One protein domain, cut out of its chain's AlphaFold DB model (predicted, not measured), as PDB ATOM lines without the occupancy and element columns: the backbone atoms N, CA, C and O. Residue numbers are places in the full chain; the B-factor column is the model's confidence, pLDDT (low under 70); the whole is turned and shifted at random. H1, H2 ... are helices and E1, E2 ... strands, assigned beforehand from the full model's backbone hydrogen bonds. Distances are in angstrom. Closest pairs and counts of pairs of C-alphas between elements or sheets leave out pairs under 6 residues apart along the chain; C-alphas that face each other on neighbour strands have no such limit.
ATOM      1  N   ILE A  49      26.523  57.164  50.884       88.75
ATOM      2  CA  ILE A  49      27.913  56.875  51.255       88.75
ATOM      3  C   ILE A  49      28.685  58.188  51.418       88.75
ATOM      4  O   ILE A  49      29.337  58.369  52.444       88.75
ATOM      5  N   ASP A  50      28.501  59.146  50.510       90.56
ATOM      6  CA  ASP A  50      29.101  60.486  50.580       90.56
ATOM      7  C   ASP A  50      28.734  61.218  51.872       90.56
ATOM      8  O   ASP A  50      29.581  61.782  52.569       90.56
ATOM      9  N   ALA A  51      27.461  61.131  52.269       91.25
ATOM     10  CA  ALA A  51      26.995  61.711  53.524       91.25
ATOM     11  C   ALA A  51      27.640  61.030  54.742       91.25
ATOM     12  O   ALA A  51      27.975  61.700  55.720       91.25
ATOM     13  N   LEU A  52      27.819  59.706  54.703       89.62
ATOM     14  CA  LEU A  52      28.480  58.965  55.777       89.62
ATOM     15  C   LEU A  52      29.966  59.311  55.878       89.62
ATOM     16  O   LEU A  52      30.459  59.445  56.996       89.62
ATOM     17  N   ILE A  53      30.656  59.505  54.751       86.31
ATOM     18  CA  ILE A  53      32.053  59.956  54.717       86.31
ATOM     19  C   ILE A  53      32.176  61.299  55.444       86.31
ATOM     20  O   ILE A  53      32.956  61.412  56.389       86.31
ATOM     21  N   LEU A  54      31.330  62.277  55.103       87.62
ATOM     22  CA  LEU A  54      31.315  63.588  55.761       87.62
ATOM     23  C   LEU A  54      30.986  63.502  57.255       87.62
ATOM     24  O   LEU A  54      31.625  64.152  58.077       87.62
ATOM     25  N   ILE A  55      29.993  62.696  57.638       88.12
ATOM     26  CA  ILE A  55      29.617  62.515  59.048       88.12
ATOM     27  C   ILE A  55      30.759  61.869  59.838       88.12
ATOM     28  O   ILE A  55      30.999  62.252  60.985       88.12
ATOM     29  N   ASN A  56      31.456  60.898  59.253       85.69
ATOM     30  CA  ASN A  56      32.605  60.256  59.880       85.69
ATOM     31  C   ASN A  56      33.772  61.241  60.025       85.69
ATOM     32  O   ASN A  56      34.345  61.319  61.111       85.69
ATOM     33  N   GLU A  57      34.055  62.044  58.995       83.56
ATOM     34  CA  GLU A  57      35.078  63.101  59.034       83.56
ATOM     35  C   GLU A  57      34.769  64.136  60.131       83.56
ATOM     36  O   GLU A  57      35.638  64.496  60.924       83.56
ATOM     37  N   LEU A  58      33.506  64.558  60.258       85.62
ATOM     38  CA  LEU A  58      33.076  65.525  61.276       85.62
ATOM     39  C   LEU A  58      33.117  64.971  62.708       85.62
ATOM     40  O   LEU A  58      33.331  65.733  63.653       85.62
ATOM     41  N   ASN A  59      32.879  63.670  62.884       84.25
ATOM     42  CA  ASN A  59      32.866  63.016  64.197       84.25
ATOM     43  C   ASN A  59      34.236  62.461  64.618       84.25
ATOM     44  O   ASN A  59      34.387  62.007  65.756       84.25
ATOM     45  N   GLY A  60      35.235  62.483  63.734       76.25
ATOM     46  CA  GLY A  60      36.578  61.990  64.012       76.25
ATOM     47  C   GLY A  60      37.375  62.909  64.942       76.25
ATOM     48  O   GLY A  60      38.095  63.798  64.490       76.25
ATOM     49  N   PRO A  68      41.733  59.340  51.930       47.34
ATOM     50  CA  PRO A  68      42.139  60.600  51.335       47.34
ATOM     51  C   PRO A  68      41.068  61.627  51.688       47.34
ATOM     52  O   PRO A  68      39.877  61.314  51.704       47.34
ATOM     53  N   ARG A  69      41.484  62.841  52.043       56.81
ATOM     54  CA  ARG A  69      40.559  63.962  52.201       56.81
ATOM     55  C   ARG A  69      39.975  64.235  50.825       56.81
ATOM     56  O   ARG A  69      40.531  65.040  50.094       56.81
ATOM     57  N   MET A  70      38.950  63.486  50.444       67.81
ATOM     58  CA  MET A  70      38.247  63.614  49.179       67.81
ATOM     59  C   MET A  70      37.094  64.580  49.397       67.81
ATOM     60  O   MET A  70      36.453  64.545  50.443       67.81
ATOM     61  N   SER A  71      36.948  65.493  48.447       75.94
ATOM     62  CA  SER A  71      35.902  66.492  48.210       75.94
ATOM     63  C   SER A  71      34.987  66.952  49.370       75.94
ATOM     64  O   SER A  71      33.817  67.248  49.152       75.94
ATOM     65  N   ALA A  72      35.492  67.031  50.606       83.19
ATOM     66  CA  ALA A  72      34.662  67.152  51.806       83.19
ATOM     67  C   ALA A  72      34.031  68.544  52.003       83.19
ATOM     68  O   ALA A  72      33.061  68.695  52.748       83.19
ATOM     69  N   ASP A  73      34.582  69.572  51.358       87.06
ATOM     70  CA  ASP A  73      34.016  70.921  51.355       87.06
ATOM     71  C   ASP A  73      33.007  71.054  50.206       87.06
ATOM     72  O   ASP A  73      33.276  71.658  49.168       87.06
ATOM     73  N   VAL A  74      31.837  70.437  50.387       89.69
ATOM     74  CA  VAL A  74      30.770  70.351  49.376       89.69
ATOM     75  C   VAL A  74      30.303  71.730  48.922       89.69
ATOM     76  O   VAL A  74      29.976  71.919  47.752       89.69
ATOM     77  N   ASN A  75      30.234  72.710  49.823       88.38
ATOM     78  CA  ASN A  75      29.736  74.040  49.477       88.38
ATOM     79  C   ASN A  75      30.851  75.013  49.022       88.38
ATOM     80  O   ASN A  75      30.546  76.042  48.408       88.38
ATOM     81  N   GLY A  76      32.123  74.673  49.261       86.25
ATOM     82  CA  GLY A  76      33.305  75.424  48.835       86.25
ATOM     83  C   GLY A  76      33.549  76.733  49.605       86.25
ATOM     84  O   GLY A  76      34.168  77.685  49.093       86.25
ATOM     85  N   ASP A  77      33.043  76.829  50.837       84.31
ATOM     86  CA  ASP A  77      33.274  77.966  51.732       84.31
ATOM     87  C   ASP A  77      34.654  77.926  52.416       84.31
ATOM     88  O   ASP A  77      35.080  78.921  53.016       84.31
ATOM     89  N   GLY A  78      35.401  76.838  52.223       81.19
ATOM     90  CA  GLY A  78      36.720  76.591  52.788       81.19
ATOM     91  C   GLY A  78      36.682  75.920  54.160       81.19
ATOM     92  O   GLY A  78      37.731  75.843  54.810       81.19
ATOM     93  N   VAL A  79      35.511  75.489  54.641       83.50
ATOM     94  CA  VAL A  79      35.316  74.887  55.961       83.50
ATOM     95  C   VAL A  79      34.427  73.649  55.862       83.50
ATOM     96  O   VAL A  79      33.214  73.750  55.749       83.50
ATOM     97  N   VAL A  80      35.014  72.472  56.091       85.75
ATOM     98  CA  VAL A  80      34.233  71.240  56.277       85.75
ATOM     99  C   VAL A  80      33.392  71.357  57.549       85.75
ATOM    100  O   VAL A  80      33.910  71.501  58.663       85.75
ATOM    101  N   SER A  81      32.078  71.319  57.381       87.19
ATOM    102  CA  SER A  81      31.087  71.587  58.412       87.19
ATOM    103  C   SER A  81      29.888  70.640  58.289       87.19
ATOM    104  O   SER A  81      29.676  70.005  57.255       87.19
ATOM    105  N   PRO A  82      29.007  70.575  59.305       91.56
ATOM    106  CA  PRO A  82      27.729  69.880  59.158       91.56
ATOM    107  C   PRO A  82      26.868  70.408  57.999       91.56
ATOM    108  O   PRO A  82      25.962  69.708  57.559       91.56
ATOM    109  N   GLY A  83      27.122  71.631  57.513       90.69
ATOM    110  CA  GLY A  83      26.451  72.186  56.339       90.69
ATOM    111  C   GLY A  83      26.726  71.383  55.070       90.69
ATOM    112  O   GLY A  83      25.805  71.171  54.286       90.69
ATOM    113  N   ASP A  84      27.941  70.862  54.915       91.06
ATOM    114  CA  ASP A  84      28.356  70.082  53.745       91.06
ATOM    115  C   ASP A  84      27.637  68.734  53.705       91.06
ATOM    116  O   ASP A  84      27.025  68.376  52.699       91.06
ATOM    117  N   ALA A  85      27.558  68.054  54.854       91.81
ATOM    118  CA  ALA A  85      26.781  66.821  54.992       91.81
ATOM    119  C   ALA A  85      25.288  67.040  54.697       91.81
ATOM    120  O   ALA A  85      24.621  66.175  54.127       91.81
ATOM    121  N   LEU A  86      24.745  68.207  55.060       94.50
ATOM    122  CA  LEU A  86      23.346  68.531  54.792       94.50
ATOM    123  C   LEU A  86      23.050  68.718  53.301       94.50
ATOM    124  O   LEU A  86      21.945  68.369  52.890       94.50
ATOM    125  N   TYR A  87      23.983  69.226  52.489       93.81
ATOM    126  CA  TYR A  87      23.780  69.316  51.036       93.81
ATOM    127  C   TYR A  87      23.594  67.929  50.416       93.81
ATOM    128  O   TYR A  87      22.583  67.694  49.750       93.81
ATOM    129  N   VAL A  88      24.483  66.990  50.746       93.69
ATOM    130  CA  VAL A  88      24.405  65.599  50.277       93.69
ATOM    131  C   VAL A  88      23.103  64.934  50.735       93.69
ATOM    132  O   VAL A  88      22.339  64.414  49.923       93.69
ATOM    133  N   ILE A  89      22.782  65.015  52.032       93.75
ATOM    134  CA  ILE A  89      21.557  64.421  52.596       93.75
ATOM    135  C   ILE A  89      20.303  64.989  51.927       93.75
ATOM    136  O   ILE A  89      19.364  64.245  51.635       93.75
ATOM    137  N   ASN A  90      20.257  66.303  51.695       94.62
ATOM    138  CA  ASN A  90      19.114  66.936  51.048       94.62
ATOM    139  C   ASN A  90      18.959  66.468  49.599       94.62
ATOM    140  O   ASN A  90      17.832  66.196  49.187       94.62
ATOM    141  N   ARG A  91      20.059  66.327  48.851       93.75
ATOM    142  CA  ARG A  91      20.025  65.819  47.475       93.75
ATOM    143  C   ARG A  91      19.538  64.375  47.414       93.75
ATOM    144  O   ARG A  91      18.585  64.091  46.689       93.75
ATOM    145  N   VAL A  92      20.120  63.495  48.230       93.06
ATOM    146  CA  VAL A  92      19.744  62.074  48.297       93.06
ATOM    147  C   VAL A  92      18.270  61.919  48.685       93.06
ATOM    148  O   VAL A  92      17.532  61.183  48.034       93.06
ATOM    149  N   ASN A  93      17.796  62.659  49.692       93.56
ATOM    150  CA  ASN A  93      16.391  62.609  50.114       93.56
ATOM    151  C   ASN A  93      15.422  63.196  49.080       93.56
ATOM    152  O   ASN A  93      14.260  62.791  49.035       93.56
ATOM    153  N   ALA A  94      15.870  64.163  48.279       91.75
ATOM    154  CA  ALA A  94      15.077  64.708  47.186       91.75
ATOM    155  C   ALA A  94      15.002  63.755  45.981       91.75
ATOM    156  O   ALA A  94      14.137  63.951  45.130       91.75
ATOM    157  N   GLY A  95      15.892  62.753  45.898       86.75
ATOM    158  CA  GLY A  95      16.073  61.944  44.691       86.75
ATOM    159  C   GLY A  95      16.459  62.808  43.491       86.75
ATOM    160  O   GLY A  95      16.013  62.551  42.378       86.75
ATOM    161  N   ALA A  96      17.191  63.898  43.739       82.94
ATOM    162  CA  ALA A  96      17.507  64.883  42.720       82.94
ATOM    163  C   ALA A  96      18.780  64.491  41.963       82.94
ATOM    164  O   ALA A  96      19.834  64.287  42.563       82.94
ATOM    165  N   GLU A  97      18.688  64.468  40.635       81.12
ATOM    166  CA  GLU A  97      19.855  64.284  39.762       81.12
ATOM    167  C   GLU A  97      20.759  65.520  39.762       81.12
ATOM    168  O   GLU A  97      21.966  65.419  39.582       81.12
ATOM    169  N   THR A  98      20.189  66.696  40.029       86.31
ATOM    170  CA  THR A  98      20.910  67.970  40.030       86.31
ATOM    171  C   THR A  98      21.490  68.321  41.390       86.31
ATOM    172  O   THR A  98      20.818  68.130  42.410       86.31
ATOM    173  N   SER A  99      22.644  68.990  41.385       88.31
ATOM    174  CA  SER A  99      23.248  69.548  42.595       88.31
ATOM    175  C   SER A  99      22.322  70.561  43.285       88.31
ATOM    176  O   SER A  99      21.707  71.425  42.642       88.31
ATOM    177  N   GLY A 100      22.223  70.445  44.611       88.56
ATOM    178  CA  GLY A 100      21.538  71.379  45.500       88.56
ATOM    179  C   GLY A 100      22.421  72.556  45.923       88.56
ATOM    180  O   GLY A 100      21.905  73.544  46.455       88.56
ATOM    181  N   VAL A 101      23.731  72.488  45.664       90.38
ATOM    182  CA  VAL A 101      24.657  73.600  45.896       90.38
ATOM    183  C   VAL A 101      24.342  74.757  44.932       90.38
ATOM    184  O   VAL A 101      24.209  74.554  43.720       90.38
ATOM    185  N   PRO A 102      24.239  76.009  45.421       90.81
ATOM    186  CA  PRO A 102      23.994  77.157  44.559       90.81
ATOM    187  C   PRO A 102      25.064  77.314  43.470       90.81
ATOM    188  O   PRO A 102      26.258  77.337  43.760       90.81
ATOM    189  N   ILE A 103      24.635  77.544  42.222       89.75
ATOM    190  CA  ILE A 103      25.538  77.780  41.074       89.75
ATOM    191  C   ILE A 103      26.536  78.912  41.364       89.75
ATOM    192  O   ILE A 103      27.700  78.826  40.991       89.75
ATOM    193  N   SER A 104      26.101  79.963  42.065       89.56
ATOM    194  CA  SER A 104      26.978  81.072  42.469       89.56
ATOM    195  C   SER A 104      28.123  80.621  43.378       89.56
ATOM    196  O   SER A 104      29.263  80.986  43.120       89.56
ATOM    197  N   ALA A 105      27.840  79.779  44.376       89.00
ATOM    198  CA  ALA A 105      28.861  79.217  45.253       89.00
ATOM    199  C   ALA A 105      29.847  78.344  44.463       89.00
ATOM    200  O   ALA A 105      31.051  78.533  44.581       89.00
ATOM    201  N   ARG A 106      29.349  77.481  43.567       90.56
ATOM    202  CA  ARG A 106      30.195  76.647  42.688       90.56
ATOM    203  C   ARG A 106      31.130  77.490  41.814       90.56
ATOM    204  O   ARG A 106      32.318  77.199  41.713       90.56
ATOM    205  N   ILE A 107      30.611  78.564  41.212       90.75
ATOM    206  CA  ILE A 107      31.402  79.512  40.410       90.75
ATOM    207  C   ILE A 107      32.485  80.179  41.262       90.75
ATOM    208  O   ILE A 107      33.625  80.289  40.810       90.75
ATOM    209  N   ASP A 108      32.138  80.643  42.461       89.62
ATOM    210  CA  ASP A 108      33.077  81.318  43.355       89.62
ATOM    211  C   ASP A 108      34.200  80.368  43.784       89.62
ATOM    212  O   ASP A 108      35.374  80.738  43.738       89.62
ATOM    213  N   SER A 109      33.865  79.129  44.141       85.75
ATOM    214  CA  SER A 109      34.831  78.090  44.503       85.75
ATOM    215  C   SER A 109      35.773  77.764  43.350       85.75
ATOM    216  O   SER A 109      36.991  77.837  43.514       85.75
ATOM    217  N   LEU A 110      35.236  77.531  42.150       87.75
ATOM    218  CA  LEU A 110      36.042  77.230  40.967       87.75
ATOM    219  C   LEU A 110      36.952  78.401  40.565       87.75
ATOM    220  O   LEU A 110      38.101  78.204  40.177       87.75
ATOM    221  N   GLN A 111      36.494  79.645  40.717       89.31
ATOM    222  CA  GLN A 111      37.347  80.817  40.499       89.31
ATOM    223  C   GLN A 111      38.494  80.904  41.508       89.31
ATOM    224  O   GLN A 111      39.601  81.291  41.127       89.31
ATOM    225  N   LYS A 112      38.263  80.545  42.777       85.00
ATOM    226  CA  LYS A 112      39.336  80.492  43.781       85.00
ATOM    227  C   LYS A 112      40.370  79.418  43.425       85.00
ATOM    228  O   LYS A 112      41.562  79.705  43.513       85.00
ATOM    229  N   VAL A 113      39.926  78.239  42.976       81.38
ATOM    230  CA  VAL A 113      40.785  77.133  42.501       81.38
ATOM    231  C   VAL A 113      41.682  77.601  41.354       81.38
ATOM    232  O   VAL A 113      42.908  77.488  41.421       81.38
ATOM    233  N   LEU A 114      41.068  78.197  40.330       85.25
ATOM    234  CA  LEU A 114      41.754  78.712  39.145       85.25
ATOM    235  C   LEU A 114      42.749  79.821  39.500       85.25
ATOM    236  O   LEU A 114      43.879  79.821  39.020       85.25
ATOM    237  N   ALA A 115      42.364  80.747  40.383       84.25
ATOM    238  CA  ALA A 115      43.241  81.821  40.843       84.25
ATOM    239  C   ALA A 115      44.422  81.307  41.682       84.25
ATOM    240  O   ALA A 115      45.492  81.917  41.679       84.25
ATOM    241  N   ALA A 116      44.235  80.199  42.402       79.31
ATOM    242  CA  ALA A 116      45.295  79.544  43.156       79.31
ATOM    243  C   ALA A 116      46.224  78.697  42.271       79.31
ATOM    244  O   ALA A 116      47.318  78.357  42.723       79.31
ATOM    245  N   GLY A 117      45.808  78.358  41.044       75.62
ATOM    246  CA  GLY A 117      46.535  77.447  40.156       75.62
ATOM    247  C   GLY A 117      46.646  76.029  40.722       75.62
ATOM    248  O   GLY A 117      47.609  75.328  40.425       75.62
ATOM    249  N   LYS A 118      45.709  75.637  41.592       72.62
ATOM    250  CA  LYS A 118      45.708  74.352  42.302       72.62
ATOM    251  C   LYS A 118      44.499  73.537  41.888       72.62
ATOM    252  O   LYS A 118      43.536  73.443  42.641       72.62
ATOM    253  N   LEU A 119      44.537  73.037  40.662       75.81
ATOM    254  CA  LEU A 119      43.512  72.133  40.162       75.81
ATOM    255  C   LEU A 119      43.685  70.743  40.790       75.81
ATOM    256  O   LEU A 119      44.820  70.379  41.114       75.81
ATOM    257  N   PRO A 120      42.591  69.984  40.979       71.19
ATOM    258  CA  PRO A 120      42.673  68.574  41.339       71.19
ATOM    259  C   PRO A 120      43.545  67.794  40.346       71.19
ATOM    260  O   PRO A 120      43.641  68.160  39.172       71.19
ATOM    261  N   ASN A 121      44.173  66.713  40.811       68.12
ATOM    262  CA  ASN A 121      44.940  65.822  39.938       68.12
ATOM    263  C   ASN A 121      44.029  65.269  38.828       68.12
ATOM    264  O   ASN A 121      42.876  64.939  39.092       68.12
ATOM    265  N   GLY A 122      44.532  65.206  37.593       67.75
ATOM    266  CA  GLY A 122      43.738  64.811  36.421       67.75
ATOM    267  C   GLY A 122      42.839  65.918  35.853       67.75
ATOM    268  O   GLY A 122      42.191  65.707  34.838       67.75
ATOM    269  N   PHE A 123      42.810  67.117  36.452       73.69
ATOM    270  CA  PHE A 123      42.025  68.240  35.936       73.69
ATOM    271  C   PHE A 123      42.890  69.266  35.202       73.69
ATOM    272  O   PHE A 123      43.755  69.920  35.792       73.69
ATOM    273  N   THR A 124      42.620  69.471  33.912       82.75
ATOM    274  CA  THR A 124      43.314  70.486  33.109       82.75
ATOM    275  C   THR A 124      42.736  71.886  33.336       82.75
ATOM    276  O   THR A 124      41.579  72.070  33.733       82.75
ATOM    277  N   LEU A 125      43.552  72.914  33.072       84.62
ATOM    278  CA  LEU A 125      43.111  74.311  33.147       84.62
ATOM    279  C   LEU A 125      41.965  74.594  32.172       84.62
ATOM    280  O   LEU A 125      41.041  75.341  32.501       84.62
ATOM    281  N   ASP A 126      42.011  73.973  30.997       85.88
ATOM    282  CA  ASP A 126      40.989  74.118  29.971       85.88
ATOM    283  C   ASP A 126      39.679  73.450  30.392       85.88
ATOM    284  O   ASP A 126      38.637  74.102  30.318       85.88
ATOM    285  N   ALA A 127      39.724  72.243  30.969       84.88
ATOM    286  CA  ALA A 127      38.541  71.576  31.519       84.88
ATOM    287  C   ALA A 127      37.881  72.400  32.638       84.88
ATOM    288  O   ALA A 127      36.661  72.575  32.677       84.88
ATOM    289  N   ALA A 128      38.675  72.990  33.534       86.94
ATOM    290  CA  ALA A 128      38.144  73.854  34.585       86.94
ATOM    291  C   ALA A 128      37.529  75.154  34.035       86.94
ATOM    292  O   ALA A 128      36.487  75.606  34.520       86.94
ATOM    293  N   ASN A 129      38.130  75.753  33.004       90.06
ATOM    294  CA  ASN A 129      37.556  76.914  32.322       90.06
ATOM    295  C   ASN A 129      36.271  76.563  31.561       90.06
ATOM    296  O   ASN A 129      35.334  77.367  31.549       90.06
ATOM    297  N   GLU A 130      36.203  75.373  30.970       89.81
ATOM    298  CA  GLU A 130      35.009  74.846  30.316       89.81
ATOM    299  C   GLU A 130      33.864  74.701  31.322       89.81
ATOM    300  O   GLU A 130      32.785  75.251  31.109       89.81
ATOM    301  N   ILE A 131      34.108  74.065  32.470       89.50
ATOM    302  CA  ILE A 131      33.099  73.925  33.528       89.50
ATOM    303  C   ILE A 131      32.652  75.288  34.053       89.50
ATOM    304  O   ILE A 131      31.457  75.525  34.251       89.50
ATOM    305  N   LEU A 132      33.585  76.225  34.229       91.19
ATOM    306  CA  LEU A 132      33.249  77.588  34.619       91.19
ATOM    307  C   LEU A 132      32.334  78.262  33.588       91.19
ATOM    308  O   LEU A 132      31.400  78.977  33.963       91.19
ATOM    309  N   ALA A 133      32.587  78.052  32.296       91.44
ATOM    310  CA  ALA A 133      31.736  78.551  31.226       91.44
ATOM    311  C   ALA A 133      30.361  77.867  31.239       91.44
ATOM    312  O   ALA A 133      29.350  78.563  31.138       91.44
ATOM    313  N   THR A 134      30.303  76.552  31.446       90.69
ATOM    314  CA  THR A 134      29.055  75.794  31.606       90.69
ATOM    315  C   THR A 134      28.200  76.381  32.725       90.69
ATOM    316  O   THR A 134      27.065  76.791  32.480       90.69
ATOM    317  N   LEU A 135      28.767  76.540  33.924       91.31
ATOM    318  CA  LEU A 135      28.060  77.088  35.085       91.31
ATOM    319  C   LEU A 135      27.579  78.528  34.850       91.31
ATOM    320  O   LEU A 135      26.453  78.879  35.205       91.31
ATOM    321  N   ARG A 136      28.401  79.375  34.215       92.94
ATOM    322  CA  ARG A 136      28.037  80.771  33.900       92.94
ATOM    323  C   ARG A 136      26.897  80.882  32.895       92.94
ATOM    324  O   ARG A 136      26.133  81.842  32.962       92.94
ATOM    325  N   ASN A 137      26.786  79.919  31.987       90.88
ATOM    326  CA  ASN A 137      25.705  79.848  31.011       90.88
ATOM    327  C   ASN A 137      24.490  79.053  31.525       90.88
ATOM    328  O   ASN A 137      23.536  78.857  30.777       90.88
ATOM    329  N   GLY A 138      24.493  78.644  32.799       87.00
ATOM    330  CA  GLY A 138      23.377  77.954  33.450       87.00
ATOM    331  C   GLY A 138      23.308  76.450  33.189       87.00
ATOM    332  O   GLY A 138      22.307  75.837  33.554       87.00
ATOM    333  N   GLY A 139      24.343  75.868  32.580       87.69
ATOM    334  CA  GLY A 139      24.470  74.422  32.418       87.69
ATOM    335  C   GLY A 139      24.839  73.731  33.730       87.69
ATOM    336  O   GLY A 139      25.321  74.360  34.679       87.69
ATOM    337  N   ARG A 140      24.616  72.421  33.764       88.62
ATOM    338  CA  ARG A 140      24.842  71.526  34.899       88.62
ATOM    339  C   ARG A 140      25.903  70.481  34.547       88.62
ATOM    340  O   ARG A 140      25.577  69.470  33.925       88.62
ATOM    341  N   PRO A 141      27.168  70.706  34.936       88.75
ATOM    342  CA  PRO A 141      28.265  69.784  34.652       88.75
ATOM    343  C   PRO A 141      28.004  68.350  35.123       88.75
ATOM    344  O   PRO A 141      28.436  67.420  34.443       88.75
ATOM    345  N   GLU A 142      27.273  68.193  36.232       86.19
ATOM    346  CA  GLU A 142      26.874  66.909  36.820       86.19
ATOM    347  C   GLU A 142      25.918  66.090  35.934       86.19
ATOM    348  O   GLU A 142      25.851  64.876  36.062       86.19
ATOM    349  N   LEU A 143      25.205  66.736  35.004       85.62
ATOM    350  CA  LEU A 143      24.360  66.068  34.004       85.62
ATOM    351  C   LEU A 143      25.090  65.859  32.668       85.62
ATOM    352  O   LEU A 143      24.476  65.496  31.669       85.62
ATOM    353  N   GLY A 144      26.390  66.156  32.626       83.81
ATOM    354  CA  GLY A 144      27.181  66.114  31.405       83.81
ATOM    355  C   GLY A 144      27.072  67.366  30.534       83.81
ATOM    356  O   GLY A 144      27.667  67.380  29.464       83.81
ATOM    357  N   ASP A 145      26.392  68.438  30.965       87.31
ATOM    358  CA  ASP A 145      26.366  69.680  30.181       87.31
ATOM    359  C   ASP A 145      27.786  70.234  30.001       87.31
ATOM    360  O   ASP A 145      28.584  70.308  30.947       87.31
ATOM    361  N   ARG A 146      28.089  70.675  28.783       86.31
ATOM    362  CA  ARG A 146      29.375  71.257  28.394       86.31
ATOM    363  C   ARG A 146      29.157  72.499  27.539       86.31
ATOM    364  O   ARG A 146      28.312  72.511  26.648       86.31
ATOM    365  N   PHE A 147      29.894  73.575  27.799       85.31
ATOM    366  CA  PHE A 147      29.833  74.796  26.995       85.31
ATOM    367  C   PHE A 147      31.086  74.925  26.128       85.31
ATOM    368  O   PHE A 147      32.111  75.435  26.577       85.31
ATOM    369  N   ARG A 148      30.984  74.498  24.864       82.19
ATOM    370  CA  ARG A 148      32.077  74.539  23.879       82.19
ATOM    371  C   ARG A 148      31.699  75.404  22.687       82.19
ATOM    372  O   ARG A 148      30.554  75.413  22.244       82.19
ATOM    373  N   ASN A 149      32.663  76.159  22.160       81.62
ATOM    374  CA  ASN A 149      32.496  76.978  20.949       81.62
ATOM    375  C   ASN A 149      31.274  77.921  20.976       81.62
ATOM    376  O   ASN A 149      30.651  78.196  19.953       81.62
ATOM    377  N   GLY A 150      30.912  78.424  22.163       81.56
ATOM    378  CA  GLY A 150      29.772  79.328  22.344       81.56
ATOM    379  C   GLY A 150      28.398  78.647  22.370       81.56
ATOM    380  O   GLY A 150      27.389  79.351  22.413       81.56
ATOM    381  N   LYS A 151      28.341  77.311  22.353       84.75
ATOM    382  CA  LYS A 151      27.106  76.523  22.388       84.75
ATOM    383  C   LYS A 151      27.099  75.593  23.604       84.75
ATOM    384  O   LYS A 151      28.130  75.048  23.991       84.75
ATOM    385  N   MET A 152      25.922  75.413  24.198       84.94
ATOM    386  CA  MET A 152      25.691  74.371  25.196       84.94
ATOM    387  C   MET A 152      25.468  73.040  24.478       84.94
ATOM    388  O   MET A 152      24.664  72.964  23.546       84.94
ATOM    389  N   ILE A 153      26.218  72.030  24.887       83.31
ATOM    390  CA  ILE A 153      26.133  70.657  24.414       83.31
ATOM    391  C   ILE A 153      25.691  69.837  25.619       83.31
ATOM    392  O   ILE A 153      26.366  69.847  26.648       83.31
ATOM    393  N   ASN A 154      24.555  69.160  25.497       78.12
ATOM    394  CA  ASN A 154      24.141  68.133  26.437       78.12
ATOM    395  C   ASN A 154      24.314  66.770  25.738       78.12
ATOM    396  O   ASN A 154      23.880  66.635  24.589       78.12
TER     397      ASN A 154
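What this domain is: This is residues 49 to 60 and 68 to 154 of the 350 residues of the protein "Planc_extracel domain-containing protein" of Planctomycetaceae bacterium (UniProt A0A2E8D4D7). Two pairs of antiparallel helices make two lobes one after the other along the longest axis: the hairpin H3 and H4 in one, H1 and H2 in the other. A very small two-stranded hairpin, E1 and E2, sits at the far end beyond H4, with E1 next to that helix. The printed part has 99 residues with four named helices and then two named strands, in the order H1, H2, H3, H4, E1, E2, and the strands form an antiparallel sheet in the order E1 - E2. The class is mostly helix, with 50 residues in helices and 6 in strands. The whole is compact, with a radius of gyration of the C-alphas of 14.3 A and spans of 45 by 32 by 22 A.

Where its parts are: E1 is residues 146 to 148, 6.2 A long from first to last C-alpha, and E2 is residues 151 to 153, 6.3 A, ending at C-alpha 153 at (26.133, 70.657, 24.414). H4 is residues 125 to 136, 16.4 A. H3, the longest helix, is residues 103 to 116, 19.9 A, and begins at C-alpha 103 at (25.538, 77.780, 41.074). H2 is residues 82 to 94, 18.2 A. H1 is residues 49 to 59, 15.2 A, and begins at C-alpha 49 at (27.913, 56.875, 51.255).

How they stand to each other: E1 and E2 are a hairpin of antiparallel neighbours, with N 146 and O 153 2.9 A apart and N 153 and O 146 2.8 A apart, both within hydrogen-bond range. The closest C-alphas of H4 and E1 are those of Thr 134 and Phe 147, 4.8 A apart. H3 and H4, a helical hairpin, touch at a shallow tilt of 24 degrees and run opposite ways; their closest C-alphas, those of Ile 107 and Leu 132, are 6.4 A apart. H1 and H2 touch at a shallow tilt of 23 degrees and run opposite ways; the closest C-alphas, those of Ala 51 and Ala 85, are 5.3 A apart. H2 and H3 are apart, and so are H1 and H3. In H1, H2, H3 and H4 every O i to N i+4 pair is within hydrogen-bond range.

The domain as a whole: The two C-alphas farthest apart are those of Gly 60 and Asn 149, at 45.8 A. Residues 61 to 67 are not printed, and C-alphas 60 and 68 are 13.9 A apart across this cut, which lies in the link from H1 to H2. Of the links that are printed whole, E1 to E2 is tight, H2 to H3, H3 to H4 and H4 to E1 are short, and none is long. Residues 68 to 81 have no named element. The mean pLDDT of the printed part is 85.4; residues 68 to 70 and 121 to 122 are under 70.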